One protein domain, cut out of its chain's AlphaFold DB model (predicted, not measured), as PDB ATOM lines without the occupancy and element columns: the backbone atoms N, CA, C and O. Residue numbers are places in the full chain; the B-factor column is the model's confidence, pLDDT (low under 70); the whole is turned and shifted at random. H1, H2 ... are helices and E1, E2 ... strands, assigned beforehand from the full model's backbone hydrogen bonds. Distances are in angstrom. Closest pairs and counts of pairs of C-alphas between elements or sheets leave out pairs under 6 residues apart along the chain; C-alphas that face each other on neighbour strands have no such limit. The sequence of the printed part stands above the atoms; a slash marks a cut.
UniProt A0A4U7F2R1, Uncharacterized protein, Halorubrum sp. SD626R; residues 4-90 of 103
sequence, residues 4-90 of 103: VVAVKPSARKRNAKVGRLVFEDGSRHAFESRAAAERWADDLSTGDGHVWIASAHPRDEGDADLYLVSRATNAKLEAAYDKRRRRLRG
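This is residues 4 to 90 of the 103 residues of an uncharacterized protein of Halorubrum sp. SD626R (UniProt A0A4U7F2R1). A small sheet of four strands, E2, E1, E4 and E3, curls like part of a barrel, with H3 packed on it chiefly at E3, H1 packed against E4, and H2 meeting H1 at a corner. Together they make a compact body, from which residues 74 to 90, holding the helix H4, stick out as a lone arm. The printed part has 87 residues, with four named helices and four named strands in the order E1 H1 H2 E2 H3 E3 E4 H4; the sheet, in the order E2 E1 E4 E3, is mixed, and the class is mixed, helices and strands. The whole is loose, with a radius of gyration of the C-alphas of 16.0 A, and elongated, spanning 53 by 30 by 21 A; the arm makes the length.

In the sheet, E2 is residues 28 to 31, 10.1 A from first to last C-alpha, and E1 is residues 4 to 7, 10.0 A, beginning with C-alpha 4 at (59.468, 86.690, 3.277). E4 is residues 66 to 70, 13.2 A, and E3 is residues 51 to 55, 13.4 A. Of the helices, H3 is residues 34 to 45, 16.5 A, with C-alpha 34 at (58.563, 78.307, 0.336). H1 is residues 9 to 14, 8.6 A, and H2 is residues 16 to 25, 14.0 A. H4, the longest helix, is residues 75 to 88, 19.9 A, and ends with C-alpha 88 at (56.011, 79.223, -41.638).

The sheet is strongly twisted, its C-alphas lying up to 5.3 A off the best plane; E2 and E3 are its edge strands. E1 and E4 are parallel at 24 degrees, with N 6 and O 66 within hydrogen-bond range at 2.9 A. E2 and E1 are antiparallel at 142 degrees, with N 5 and O 29 at 2.8 A. E3 and E4 form a hairpin, antiparallel at 146 degrees, with N 54 and O 67 at 2.8 A and N 69 and O 52 at 3.0 A. H3 is on the sheet; its closest C-alphas to E3 are those of Ala 41 and Trp 52, 5.3 A. E2, H3 and E3 form a split strand-helix-strand unit, two strands running the same way with a helix between them along the chain and E1 and E4 between them in the sheet; its crossover is right-handed. H2 and H3 on one face of the sheet make two layers, helices over a sheet. H2 and H3 are close but not clearly touching: the C-alphas of Lys 17 and Leu 44 are closest, 6.6 A, at a steep tilt of 54 degrees, opposite ways. H1 is on the sheet too, its closest C-alphas to E4 being those of Ala 11 and Ser 70, 4.5 A. H1 and H2 touch only at the corner by their link, at a steep tilt of 48 degrees, opposite ways; the C-alphas of Arg 12 and Gly 19 are closest, 4.6 A. H4 is not on the sheet and is apart from H1, H2 and H3. In H1, H2, H3 and H4 every O i to N i+4 pair is within hydrogen-bond range.

The two C-alphas farthest apart, those of Glu 32 and Gly 90, are 53.3 A apart. Without residues 74 to 90 the body has 70 residues and spans 31 by 24 by 21 A. The printed part has no cut. No link is long; the one from E3 to E4, of 10 residues, is short, and the other six are tight. The mean pLDDT of the printed part is 86.1, but residues 72 to 90 are under 70, and H4 has a mean of 59.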
ATOM      1  N   VAL A   4      60.172  85.442   3.563       96.94
ATOM      2  CA  VAL A   4      59.468  86.690   3.277       96.94
ATOM      3  C   VAL A   4      59.299  86.829   1.772       96.94
ATOM      4  O   VAL A   4      60.264  86.797   1.005       96.94
ATOM      5  N   VAL A   5      58.054  87.012   1.341       97.75
ATOM      6  CA  VAL A   5      57.704  87.266  -0.054       97.75
ATOM      7  C   VAL A   5      57.350  88.735  -0.224       97.75
ATOM      8  O   VAL A   5      56.429  89.233   0.422       97.75
ATOM      9  N   ALA A   6      58.030  89.421  -1.141       97.12
ATOM     10  CA  ALA A   6      57.642  90.760  -1.574       97.12
ATOM     11  C   ALA A   6      56.851  90.718  -2.890       97.12
ATOM     12  O   ALA A   6      57.223  90.044  -3.856       97.12
ATOM     13  N   VAL A   7      55.763  91.479  -2.961       96.38
ATOM     14  CA  VAL A   7      54.907  91.566  -4.146       96.38
ATOM     15  C   VAL A   7      55.470  92.593  -5.123       96.38
ATOM     16  O   VAL A   7      55.493  93.796  -4.845       96.38
ATOM     17  N   LYS A   8      55.892  92.147  -6.312       94.69
ATOM     18  CA  LYS A   8      56.388  93.067  -7.344       94.69
ATOM     19  C   LYS A   8      55.236  93.791  -8.056       94.69
ATOM     20  O   LYS A   8      54.157  93.220  -8.248       94.69
ATOM     21  N   PRO A   9      55.463  95.024  -8.559       93.19
ATOM     22  CA  PRO A   9      54.450  95.770  -9.307       93.19
ATOM     23  C   PRO A   9      53.865  95.018 -10.509       93.19
ATOM     24  O   PRO A   9      52.721  95.274 -10.878       93.19
ATOM     25  N   SER A  10      54.623  94.102 -11.125       91.75
ATOM     26  CA  SER A  10      54.134  93.259 -12.222       91.75
ATOM     27  C   SER A  10      52.965  92.372 -11.793       91.75
ATOM     28  O   SER A  10      51.965  92.316 -12.507       91.75
ATOM     29  N   ALA A  11      53.045  91.729 -10.624       93.38
ATOM     30  CA  ALA A  11      51.959  90.918 -10.077       93.38
ATOM     31  C   ALA A  11      50.732  91.787  -9.767       93.38
ATOM     32  O   ALA A  11      49.648  91.540 -10.293       93.38
ATOM     33  N   ARG A  12      50.941  92.888  -9.033       93.44
ATOM     34  CA  ARG A  12      49.875  93.816  -8.619       93.44
ATOM     35  C   ARG A  12      49.071  94.387  -9.787       93.44
ATOM     36  O   ARG A  12      47.861  94.530  -9.699       93.44
ATOM     37  N   LYS A  13      49.742  94.744 -10.885       90.56
ATOM     38  CA  LYS A  13      49.091  95.348 -12.058       90.56
ATOM     39  C   LYS A  13      48.308  94.345 -12.910       90.56
ATOM     40  O   LYS A  13      47.523  94.770 -13.749       90.56
ATOM     41  N   ARG A  14      48.568  93.041 -12.770       88.62
ATOM     42  CA  ARG A  14      48.009  91.988 -13.639       88.62
ATOM     43  C   ARG A  14      46.978  91.105 -12.949       88.62
ATOM     44  O   ARG A  14      46.220  90.444 -13.648       88.62
ATOM     45  N   ASN A  15      46.963  91.082 -11.623       93.62
ATOM     46  CA  ASN A  15      46.063  90.254 -10.841       93.62
ATOM     47  C   ASN A  15      45.313  91.144  -9.839       93.62
ATOM     48  O   ASN A  15      45.933  91.760  -8.969       93.62
ATOM     49  N   ALA A  16      43.988  91.243  -9.989       93.75
ATOM     50  CA  ALA A  16      43.163  92.134  -9.179       93.75
ATOM     51  C   ALA A  16      43.126  91.704  -7.706       93.75
ATOM     52  O   ALA A  16      43.210  92.565  -6.828       93.75
ATOM     53  N   LYS A  17      43.099  90.392  -7.426       95.75
ATOM     54  CA  LYS A  17      43.232  89.857  -6.062       95.75
ATOM     55  C   LYS A  17      44.544  90.273  -5.417       95.75
ATOM     56  O   LYS A  17      44.527  90.734  -4.286       95.75
ATOM     57  N   VAL A  18      45.661  90.199  -6.144       96.25
ATOM     58  CA  VAL A  18      46.960  90.691  -5.646       96.25
ATOM     59  C   VAL A  18      46.919  92.199  -5.407       96.25
ATOM     60  O   VAL A  18      47.449  92.682  -4.414       96.25
ATOM     61  N   GLY A  19      46.277  92.955  -6.301       95.69
ATOM     62  CA  GLY A  19      46.020  94.385  -6.120       95.69
ATOM     63  C   GLY A  19      45.328  94.700  -4.797       95.69
ATOM     64  O   GLY A  19      45.811  95.539  -4.036       95.69
ATOM     65  N   ARG A  20      44.228  93.996  -4.529       96.56
ATOM     66  CA  ARG A  20      43.428  94.133  -3.315       96.56
ATOM     67  C   ARG A  20      44.187  93.694  -2.068       96.56
ATOM     68  O   ARG A  20      44.250  94.453  -1.113       96.56
ATOM     69  N   LEU A  21      44.831  92.535  -2.121       96.50
ATOM     70  CA  LEU A  21      45.648  92.011  -1.031       96.50
ATOM     71  C   LEU A  21      46.766  92.988  -0.646       96.50
ATOM     72  O   LEU A  21      46.981  93.239   0.530       96.50
ATOM     73  N   VAL A  22      47.420  93.637  -1.618       96.50
ATOM     74  CA  VAL A  22      48.430  94.662  -1.308       96.50
ATOM     75  C   VAL A  22      47.833  95.914  -0.665       96.50
ATOM     76  O   VAL A  22      48.505  96.576   0.124       96.50
ATOM     77  N   PHE A  23      46.602  96.271  -1.028       95.50
ATOM     78  CA  PHE A  23      45.900  97.402  -0.426       95.50
ATOM     79  C   PHE A  23      45.471  97.110   1.018       95.50
ATOM     80  O   PHE A  23      45.575  97.998   1.858       95.50
ATOM     81  N   GLU A  24      45.022  95.886   1.298       97.25
ATOM     82  CA  GLU A  24      44.519  95.468   2.613       97.25
ATOM     83  C   GLU A  24      45.665  95.102   3.578       97.25
ATOM     84  O   GLU A  24      45.712  95.618   4.694       97.25
ATOM     85  N   ASP A  25      46.636  94.305   3.122       96.56
ATOM     86  CA  ASP A  25      47.645  93.658   3.979       96.56
ATOM     87  C   ASP A  25      49.084  94.141   3.717       96.56
ATOM     88  O   ASP A  25      50.039  93.721   4.376       96.56
ATOM     89  N   GLY A  26      49.273  95.035   2.744       96.94
ATOM     90  CA  GLY A  26      50.586  95.532   2.343       96.94
ATOM     91  C   GLY A  26      51.312  94.626   1.343       96.94
ATOM     92  O   GLY A  26      50.783  93.663   0.812       96.94
ATOM     93  N   SER A  27      52.555  94.982   1.006       96.06
ATOM     94  CA  SER A  27      53.294  94.360  -0.113       96.06
ATOM     95  C   SER A  27      54.277  93.258   0.288       96.06
ATOM     96  O   SER A  27      55.013  92.765  -0.571       96.06
ATOM     97  N   ARG A  28      54.333  92.892   1.571       96.19
ATOM     98  CA  ARG A  28      55.246  91.875   2.098       96.19
ATOM     99  C   ARG A  28      54.476  90.898   2.967       96.19
ATOM    100  O   ARG A  28      53.754  91.321   3.861       96.19
ATOM    101  N   HIS A  29      54.690  89.609   2.733       97.38
ATOM    102  CA  HIS A  29      54.001  88.538   3.444       97.38
ATOM    103  C   HIS A  29      55.015  87.495   3.903       97.38
ATOM    104  O   HIS A  29      55.862  87.058   3.121       97.38
ATOM    105  N   ALA A  30      54.940  87.117   5.175       97.62
ATOM    106  CA  ALA A  30      55.767  86.066   5.743       97.62
ATOM    107  C   ALA A  30      55.053  84.717   5.624       97.62
ATOM    108  O   ALA A  30      53.852  84.615   5.868       97.62
ATOM    109  N   PHE A  31      55.810  83.677   5.286       97.75
ATOM    110  CA  PHE A  31      55.322  82.307   5.196       97.75
ATOM    111  C   PHE A  31      56.232  81.368   5.976       97.75
ATOM    112  O   PHE A  31      57.441  81.571   6.071       97.75
ATOM    113  N   GLU A  32      55.659  80.281   6.483       97.38
ATOM    114  CA  GLU A  32      56.386  79.249   7.234       97.38
ATOM    115  C   GLU A  32      57.389  78.472   6.367       97.38
ATOM    116  O   GLU A  32      58.354  77.884   6.864       97.38
ATOM    117  N   SER A  33      57.147  78.449   5.053       97.56
ATOM    118  CA  SER A  33      57.993  77.782   4.071       97.56
ATOM    119  C   SER A  33      57.758  78.323   2.665       97.56
ATOM    120  O   SER A  33      56.700  78.874   2.354       97.56
ATOM    121  N   ARG A  34      58.719  78.066   1.775       97.19
ATOM    122  CA  ARG A  34      58.563  78.307   0.336       97.19
ATOM    123  C   ARG A  34      57.347  77.587  -0.252       97.19
ATOM    124  O   ARG A  34      56.615  78.189  -1.020       97.19
ATOM    125  N   ALA A  35      57.098  76.341   0.151       98.00
ATOM    126  CA  ALA A  35      55.950  75.579  -0.334       98.00
ATOM    127  C   ALA A  35      54.611  76.226   0.064       98.00
ATOM    128  O   ALA A  35      53.646  76.161  -0.691       98.00
ATOM    129  N   ALA A  36      54.539  76.866   1.238       98.06
ATOM    130  CA  ALA A  36      53.361  77.638   1.633       98.06
ATOM    131  C   ALA A  36      53.186  78.897   0.768       98.06
ATOM    132  O   ALA A  36      52.075  79.171   0.323       98.06
ATOM    133  N   ALA A  37      54.279  79.605   0.471       98.00
ATOM    134  CA  ALA A  37      54.257  80.745  -0.444       98.00
ATOM    135  C   ALA A  37      53.841  80.348  -1.875       98.00
ATOM    136  O   ALA A  37      53.120  81.090  -2.538       98.00
ATOM    137  N   GLU A  38      54.282  79.185  -2.361       98.00
ATOM    138  CA  GLU A  38      53.926  78.671  -3.690       98.00
ATOM    139  C   GLU A  38      52.435  78.332  -3.780       98.00
ATOM    140  O   GLU A  38      51.770  78.824  -4.687       98.00
ATOM    141  N   ARG A  39      51.877  77.624  -2.786       98.12
ATOM    142  CA  ARG A  39      50.424  77.370  -2.715       98.12
ATOM    143  C   ARG A  39      49.611  78.662  -2.691       98.12
ATOM    144  O   ARG A  39      48.625  78.787  -3.404       98.12
ATOM    145  N   TRP A  40      50.065  79.647  -1.920       97.69
ATOM    146  CA  TRP A  40      49.435  80.963  -1.889       97.69
ATOM    147  C   TRP A  40      49.431  81.648  -3.267       97.69
ATOM    148  O   TRP A  40      48.435  82.263  -3.649       97.69
ATOM    149  N   ALA A  41      50.507  81.523  -4.051       97.25
ATOM    150  CA  ALA A  41      50.544  82.052  -5.413       97.25
ATOM    151  C   ALA A  41      49.614  81.294  -6.380       97.25
ATOM    152  O   ALA A  41      49.014  81.923  -7.258       97.25
ATOM    153  N   ASP A  42      49.461  79.980  -6.215       96.50
ATOM    154  CA  ASP A  42      48.525  79.166  -7.003       96.50
ATOM    155  C   ASP A  42      47.065  79.565  -6.726       96.50
ATOM    156  O   ASP A  42      46.285  79.795  -7.658       96.50
ATOM    157  N   ASP A  43      46.713  79.762  -5.453       96.19
ATOM    158  CA  ASP A  43      45.383  80.230  -5.047       96.19
ATOM    159  C   ASP A  43      45.068  81.611  -5.645       96.19
ATOM    160  O   ASP A  43      43.987  81.842  -6.202       96.19
ATOM    161  N   LEU A  44      46.042  82.529  -5.607       95.38
ATOM    162  CA  LEU A  44      45.926  83.856  -6.217       95.38
ATOM    163  C   LEU A  44      45.802  83.806  -7.742       95.38
ATOM    164  O   LEU A  44      45.133  84.661  -8.327       95.38
ATOM    165  N   SER A  45      46.431  82.827  -8.391       92.75
ATOM    166  CA  SER A  45      46.369  82.644  -9.846       92.75
ATOM    167  C   SER A  45      45.010  82.144 -10.332       92.75
ATOM    168  O   SER A  45      44.712  82.232 -11.524       92.75
ATOM    169  N   THR A  46      44.159  81.648  -9.437       89.56
ATOM    170  CA  THR A  46      42.828  81.165  -9.804       89.56
ATOM    171  C   THR A  46      41.902  82.337 -10.133       89.56
ATOM    172  O   THR A  46      41.580  83.146  -9.268       89.56
ATOM    173  N   GLY A  47      41.420  82.418 -11.374       81.94
ATOM    174  CA  GLY A  47      40.400  83.388 -11.809       81.94
ATOM    175  C   GLY A  47      40.905  84.793 -12.166       81.94
ATOM    176  O   GLY A  47      40.133  85.575 -12.707       81.94
ATOM    177  N   ASP A  48      42.182  85.096 -11.929       85.19
ATOM    178  CA  ASP A  48      42.837  86.364 -12.276       85.19
ATOM    179  C   ASP A  48      44.164  86.108 -13.018       85.19
ATOM    180  O   ASP A  48      44.511  84.974 -13.341       85.19
ATOM    181  N   GLY A  49      44.923  87.162 -13.341       87.69
ATOM    182  CA  GLY A  49      46.213  87.017 -14.017       87.69
ATOM    183  C   GLY A  49      47.182  86.096 -13.265       87.69
ATOM    184  O   GLY A  49      47.439  86.295 -12.082       87.69
ATOM    185  N   HIS A  50      47.766  85.128 -13.972       93.94
ATOM    186  CA  HIS A  50      48.691  84.156 -13.388       93.94
ATOM    187  C   HIS A  50      49.908  84.821 -12.718       93.94
ATOM    188  O   HIS A  50      50.591  85.666 -13.319       93.94
ATOM    189  N   VAL A  51      50.208  84.382 -11.499       95.69
ATOM    190  CA  VAL A  51      51.340  84.816 -10.674       95.69
ATOM    191  C   VAL A  51      52.106  83.608 -10.141       95.69
ATOM    192  O   VAL A  51      51.565  82.520 -10.030       95.69
ATOM    193  N   TRP A  52      53.388  83.776  -9.829       97.56
ATOM    194  CA  TRP A  52      54.189  82.712  -9.220       97.56
ATOM    195  C   TRP A  52      55.285  83.284  -8.326       97.56
ATOM    196  O   TRP A  52      55.624  84.472  -8.392       97.56
ATOM    197  N   ILE A  53      55.854  82.401  -7.509       97.62
ATOM    198  CA  ILE A  53      56.978  82.690  -6.626       97.62
ATOM    199  C   ILE A  53      58.301  82.532  -7.376       97.62
ATOM    200  O   ILE A  53      58.608  81.478  -7.935       97.62
ATOM    201  N   ALA A  54      59.118  83.578  -7.355       96.00
ATOM    202  CA  ALA A  54      60.492  83.565  -7.836       96.00
ATOM    203  C   ALA A  54      61.458  83.768  -6.667       96.00
ATOM    204  O   ALA A  54      61.186  84.561  -5.769       96.00
ATOM    205  N   SER A  55      62.606  83.093  -6.688       95.25
ATOM    206  CA  SER A  55      63.681  83.387  -5.738       95.25
ATOM    207  C   SER A  55      64.199  84.806  -5.926       95.25
ATOM    208  O   SER A  55      64.370  85.254  -7.067       95.25
ATOM    209  N   ALA A  56      64.477  85.495  -4.818       92.62
ATOM    210  CA  ALA A  56      65.270  86.710  -4.878       92.62
ATOM    211  C   ALA A  56      66.666  86.395  -5.427       92.62
ATOM    212  O   ALA A  56      67.207  85.299  -5.242       92.62
ATOM    213  N   HIS A  57      67.232  87.341  -6.173       87.75
ATOM    214  CA  HIS A  57      68.585  87.173  -6.682       87.75
ATOM    215  C   HIS A  57      69.569  87.343  -5.511       87.75
ATOM    216  O   HIS A  57      69.393  88.278  -4.740       87.75
ATOM    217  N   PRO A  58      70.658  86.559  -5.398       83.19
ATOM    218  CA  PRO A  58      71.624  86.682  -4.289       83.19
ATOM    219  C   PRO A  58      72.345  88.038  -4.164       83.19
ATOM    220  O   PRO A  58      73.134  88.235  -3.252       83.19
ATOM    221  N   ARG A  59      72.138  88.941  -5.128       83.25
ATOM    222  CA  ARG A  59      72.683  90.311  -5.156       83.25
ATOM    223  C   ARG A  59      71.596  91.374  -4.992       83.25
ATOM    224  O   ARG A  59      71.878  92.551  -5.161       83.25
ATOM    225  N   ASP A  60      70.352  90.952  -4.804       85.19
ATOM    226  CA  ASP A  60      69.262  91.863  -4.487       85.19
ATOM    227  C   ASP A  60      69.439  92.254  -3.017       85.19
ATOM    228  O   ASP A  60      69.447  91.389  -2.147       85.19
ATOM    229  N   GLU A  61      69.665  93.539  -2.750       78.75
ATOM    230  CA  GLU A  61      69.918  94.058  -1.397       78.75
ATOM    231  C   GLU A  61      68.630  94.159  -0.557       78.75
ATOM    232  O   GLU A  61      68.655  94.643   0.571       78.75
ATOM    233  N   GLY A  62      67.484  93.746  -1.106       78.94
ATOM    234  CA  GLY A  62      66.208  93.782  -0.404       78.94
ATOM    235  C   GLY A  62      66.036  92.665   0.630       78.94
ATOM    236  O   GLY A  62      66.462  91.536   0.426       78.94
ATOM    237  N   ASP A  63      65.268  92.953   1.683       83.25
ATOM    238  CA  ASP A  63      64.958  92.020   2.786       83.25
ATOM    239  C   ASP A  63      63.967  90.891   2.421       83.25
ATOM    240  O   ASP A  63      63.278  90.351   3.288       83.25
ATOM    241  N   ALA A  64      63.789  90.583   1.135       92.19
ATOM    242  CA  ALA A  64      62.836  89.575   0.680       92.19
ATOM    243  C   ALA A  64      63.575  88.331   0.188       92.19
ATOM    244  O   ALA A  64      64.404  88.416  -0.711       92.19
ATOM    245  N   ASP A  65      63.202  87.165   0.709       94.56
ATOM    246  CA  ASP A  65      63.733  85.877   0.249       94.56
ATOM    247  C   ASP A  65      63.181  85.505  -1.136       94.56
ATOM    248  O   ASP A  65      63.821  84.820  -1.943       94.56
ATOM    249  N   LEU A  66      61.946  85.932  -1.402       96.75
ATOM    250  CA  LEU A  66      61.148  85.535  -2.551       96.75
ATOM    251  C   LEU A  66      60.360  86.731  -3.107       96.75
ATOM    252  O   LEU A  66      60.022  87.682  -2.403       96.75
ATOM    253  N   TYR A  67      59.989  86.646  -4.381       96.62
ATOM    254  CA  TYR A  67      59.144  87.624  -5.053       96.62
ATOM    255  C   TYR A  67      57.907  86.979  -5.655       96.62
ATOM    256  O   TYR A  67      58.019  86.016  -6.414       96.62
ATOM    257  N   LEU A  68      56.742  87.582  -5.411       96.94
ATOM    258  CA  LEU A  68      55.550  87.302  -6.201       96.94
ATOM    259  C   LEU A  68      55.601  88.141  -7.480       96.94
ATOM    260  O   LEU A  68      55.648  89.377  -7.438       96.94
ATOM    261  N   VAL A  69      55.589  87.468  -8.625       95.88
ATOM    262  CA  VAL A  69      55.697  88.089  -9.949       95.88
ATOM    263  C   VAL A  69      54.604  87.583 -10.881       95.88
ATOM    264  O   VAL A  69      54.049  86.509 -10.686       95.88
ATOM    265  N   SER A  70      54.313  88.356 -11.925       92.94
ATOM    266  CA  SER A  70      53.545  87.896 -13.083       92.94
ATOM    267  C   SER A  70      54.386  88.024 -14.351       92.94
ATOM    268  O   SER A  70      55.374  88.768 -14.404       92.94
ATOM    269  N   ARG A  71      53.977  87.314 -15.403       84.25
ATOM    270  CA  ARG A  71      54.576  87.429 -16.730       84.25
ATOM    271  C   ARG A  71      53.723  88.424 -17.480       84.25
ATOM    272  O   ARG A  71      52.505  88.277 -17.575       84.25
ATOM    273  N   ALA A  72      54.371  89.413 -18.076       64.06
ATOM    274  CA  ALA A  72      53.744  90.102 -19.177       64.06
ATOM    275  C   ALA A  72      53.627  89.086 -20.321       64.06
ATOM    276  O   ALA A  72      54.586  88.870 -21.057       64.06
ATOM    277  N   THR A  73      52.454  88.482 -20.511       58.12
ATOM    278  CA  THR A  73      52.043  88.119 -21.869       58.12
ATOM    279  C   THR A  73      51.900  89.446 -22.589       58.12
ATOM    280  O   THR A  73      50.886  90.142 -22.496       58.12
ATOM    281  N   ASN A  74      53.001  89.920 -23.160       53.97
ATOM    282  CA  ASN A  74      52.974  91.080 -24.017       53.97
ATOM    283  C   ASN A  74      52.186  90.603 -25.236       53.97
ATOM    284  O   ASN A  74      52.721  89.887 -26.073       53.97
ATOM    285  N   ALA A  75      50.882  90.885 -25.271       56.19
ATOM    286  CA  ALA A  75      49.985  90.385 -26.310       56.19
ATOM    287  C   ALA A  75      50.503  90.736 -27.716       56.19
ATOM    288  O   ALA A  75      50.267  89.999 -28.666       56.19
ATOM    289  N   LYS A  76      51.305  91.807 -27.838       53.69
ATOM    290  CA  LYS A  76      52.050  92.145 -29.057       53.69
ATOM    291  C   LYS A  76      53.136  91.125 -29.422       53.69
ATOM    292  O   LYS A  76      53.299  90.851 -30.603       53.69
ATOM    293  N   LEU A  77      53.870  90.566 -28.456       55.25
ATOM    294  CA  LEU A  77      54.862  89.504 -28.691       55.25
ATOM    295  C   LEU A  77      54.195  88.184 -29.072       55.25
ATOM    296  O   LEU A  77      54.663  87.539 -30.003       55.25
ATOM    297  N   GLU A  78      53.092  87.818 -28.417       54.78
ATOM    298  CA  GLU A  78      52.305  86.632 -28.792       54.78
ATOM    299  C   GLU A  78      51.696  86.786 -30.194       54.78
ATOM    300  O   GLU A  78      51.844  85.906 -31.037       54.78
ATOM    301  N   ALA A  79      51.122  87.951 -30.516       58.34
ATOM    302  CA  ALA A  79      50.638  88.244 -31.866       58.34
ATOM    303  C   ALA A  79      51.771  88.257 -32.913       58.34
ATOM    304  O   ALA A  79      51.586  87.800 -34.043       58.34
ATOM    305  N   ALA A  80      52.957  88.761 -32.559       57.44
ATOM    306  CA  ALA A  80      54.129  88.736 -33.435       57.44
ATOM    307  C   ALA A  80      54.657  87.307 -33.654       57.44
ATOM    308  O   ALA A  80      55.049  86.954 -34.771       57.44
ATOM    309  N   TYR A  81      54.630  86.475 -32.614       57.44
ATOM    310  CA  TYR A  81      55.003  85.068 -32.684       57.44
ATOM    311  C   TYR A  81      54.007  84.264 -33.532       57.44
ATOM    312  O   TYR A  81      54.420  83.539 -34.442       57.44
ATOM    313  N   ASP A  82      52.703  84.480 -33.344       64.06
ATOM    314  CA  ASP A  82      51.657  83.888 -34.184       64.06
ATOM    315  C   ASP A  82      51.784  84.320 -35.658       64.06
ATOM    316  O   ASP A  82      51.700  83.491 -36.568       64.06
ATOM    317  N   LYS A  83      52.109  85.594 -35.925       60.12
ATOM    318  CA  LYS A  83      52.378  86.087 -37.290       60.12
ATOM    319  C   LYS A  83      53.536  85.338 -37.957       60.12
ATOM    320  O   LYS A  83      53.434  84.971 -39.129       60.12
ATOM    321  N   ARG A  84      54.633  85.078 -37.234       56.91
ATOM    322  CA  ARG A  84      55.769  84.289 -37.746       56.91
ATOM    323  C   ARG A  84      55.372  82.834 -38.000       56.91
ATOM    324  O   ARG A  84      55.740  82.272 -39.030       56.91
ATOM    325  N   ARG A  85      54.583  82.242 -37.105       64.38
ATOM    326  CA  ARG A  85      54.072  80.873 -37.236       64.38
ATOM    327  C   ARG A  85      53.124  80.708 -38.429       64.38
ATOM    328  O   ARG A  85      53.226  79.703 -39.128       64.38
ATOM    329  N   ARG A  86      52.256  81.691 -38.707       62.84
ATOM    330  CA  ARG A  86      51.402  81.704 -39.911       62.84
ATOM    331  C   ARG A  86      52.219  81.725 -41.201       62.84
ATOM    332  O   ARG A  86      51.902  80.980 -42.121       62.84
ATOM    333  N   ARG A  87      53.307  82.503 -41.243       62.94
ATOM    334  CA  ARG A  87      54.225  82.538 -42.400       62.94
ATOM    335  C   ARG A  87      54.940  81.206 -42.624       62.94
ATOM    336  O   ARG A  87      55.091  80.785 -43.760       62.94
ATOM    337  N   LEU A  88      55.337  80.524 -41.550       61.00
ATOM    338  CA  LEU A  88      56.011  79.223 -41.638       61.00
ATOM    339  C   LEU A  88      55.072  78.068 -42.030       61.00
ATOM    340  O   LEU A  88      55.553  77.050 -42.508       61.00
ATOM    341  N   ARG A  89      53.749  78.213 -41.852       60.72
ATOM    342  CA  ARG A  89      52.749  77.212 -42.277       60.72
ATOM    343  C   ARG A  89      52.260  77.379 -43.722       60.72
ATOM    344  O   ARG A  89      51.389  76.620 -44.124       60.72
ATOM    345  N   GLY A  90      52.806  78.325 -44.493       53.72
ATOM    346  CA  GLY A  90      52.522  78.432 -45.930       53.72
ATOM    347  C   GLY A  90      51.056  78.739 -46.267       53.72
ATOM    348  O   GLY A  90      50.482  78.092 -47.134       53.72
TER     349      GLY A  90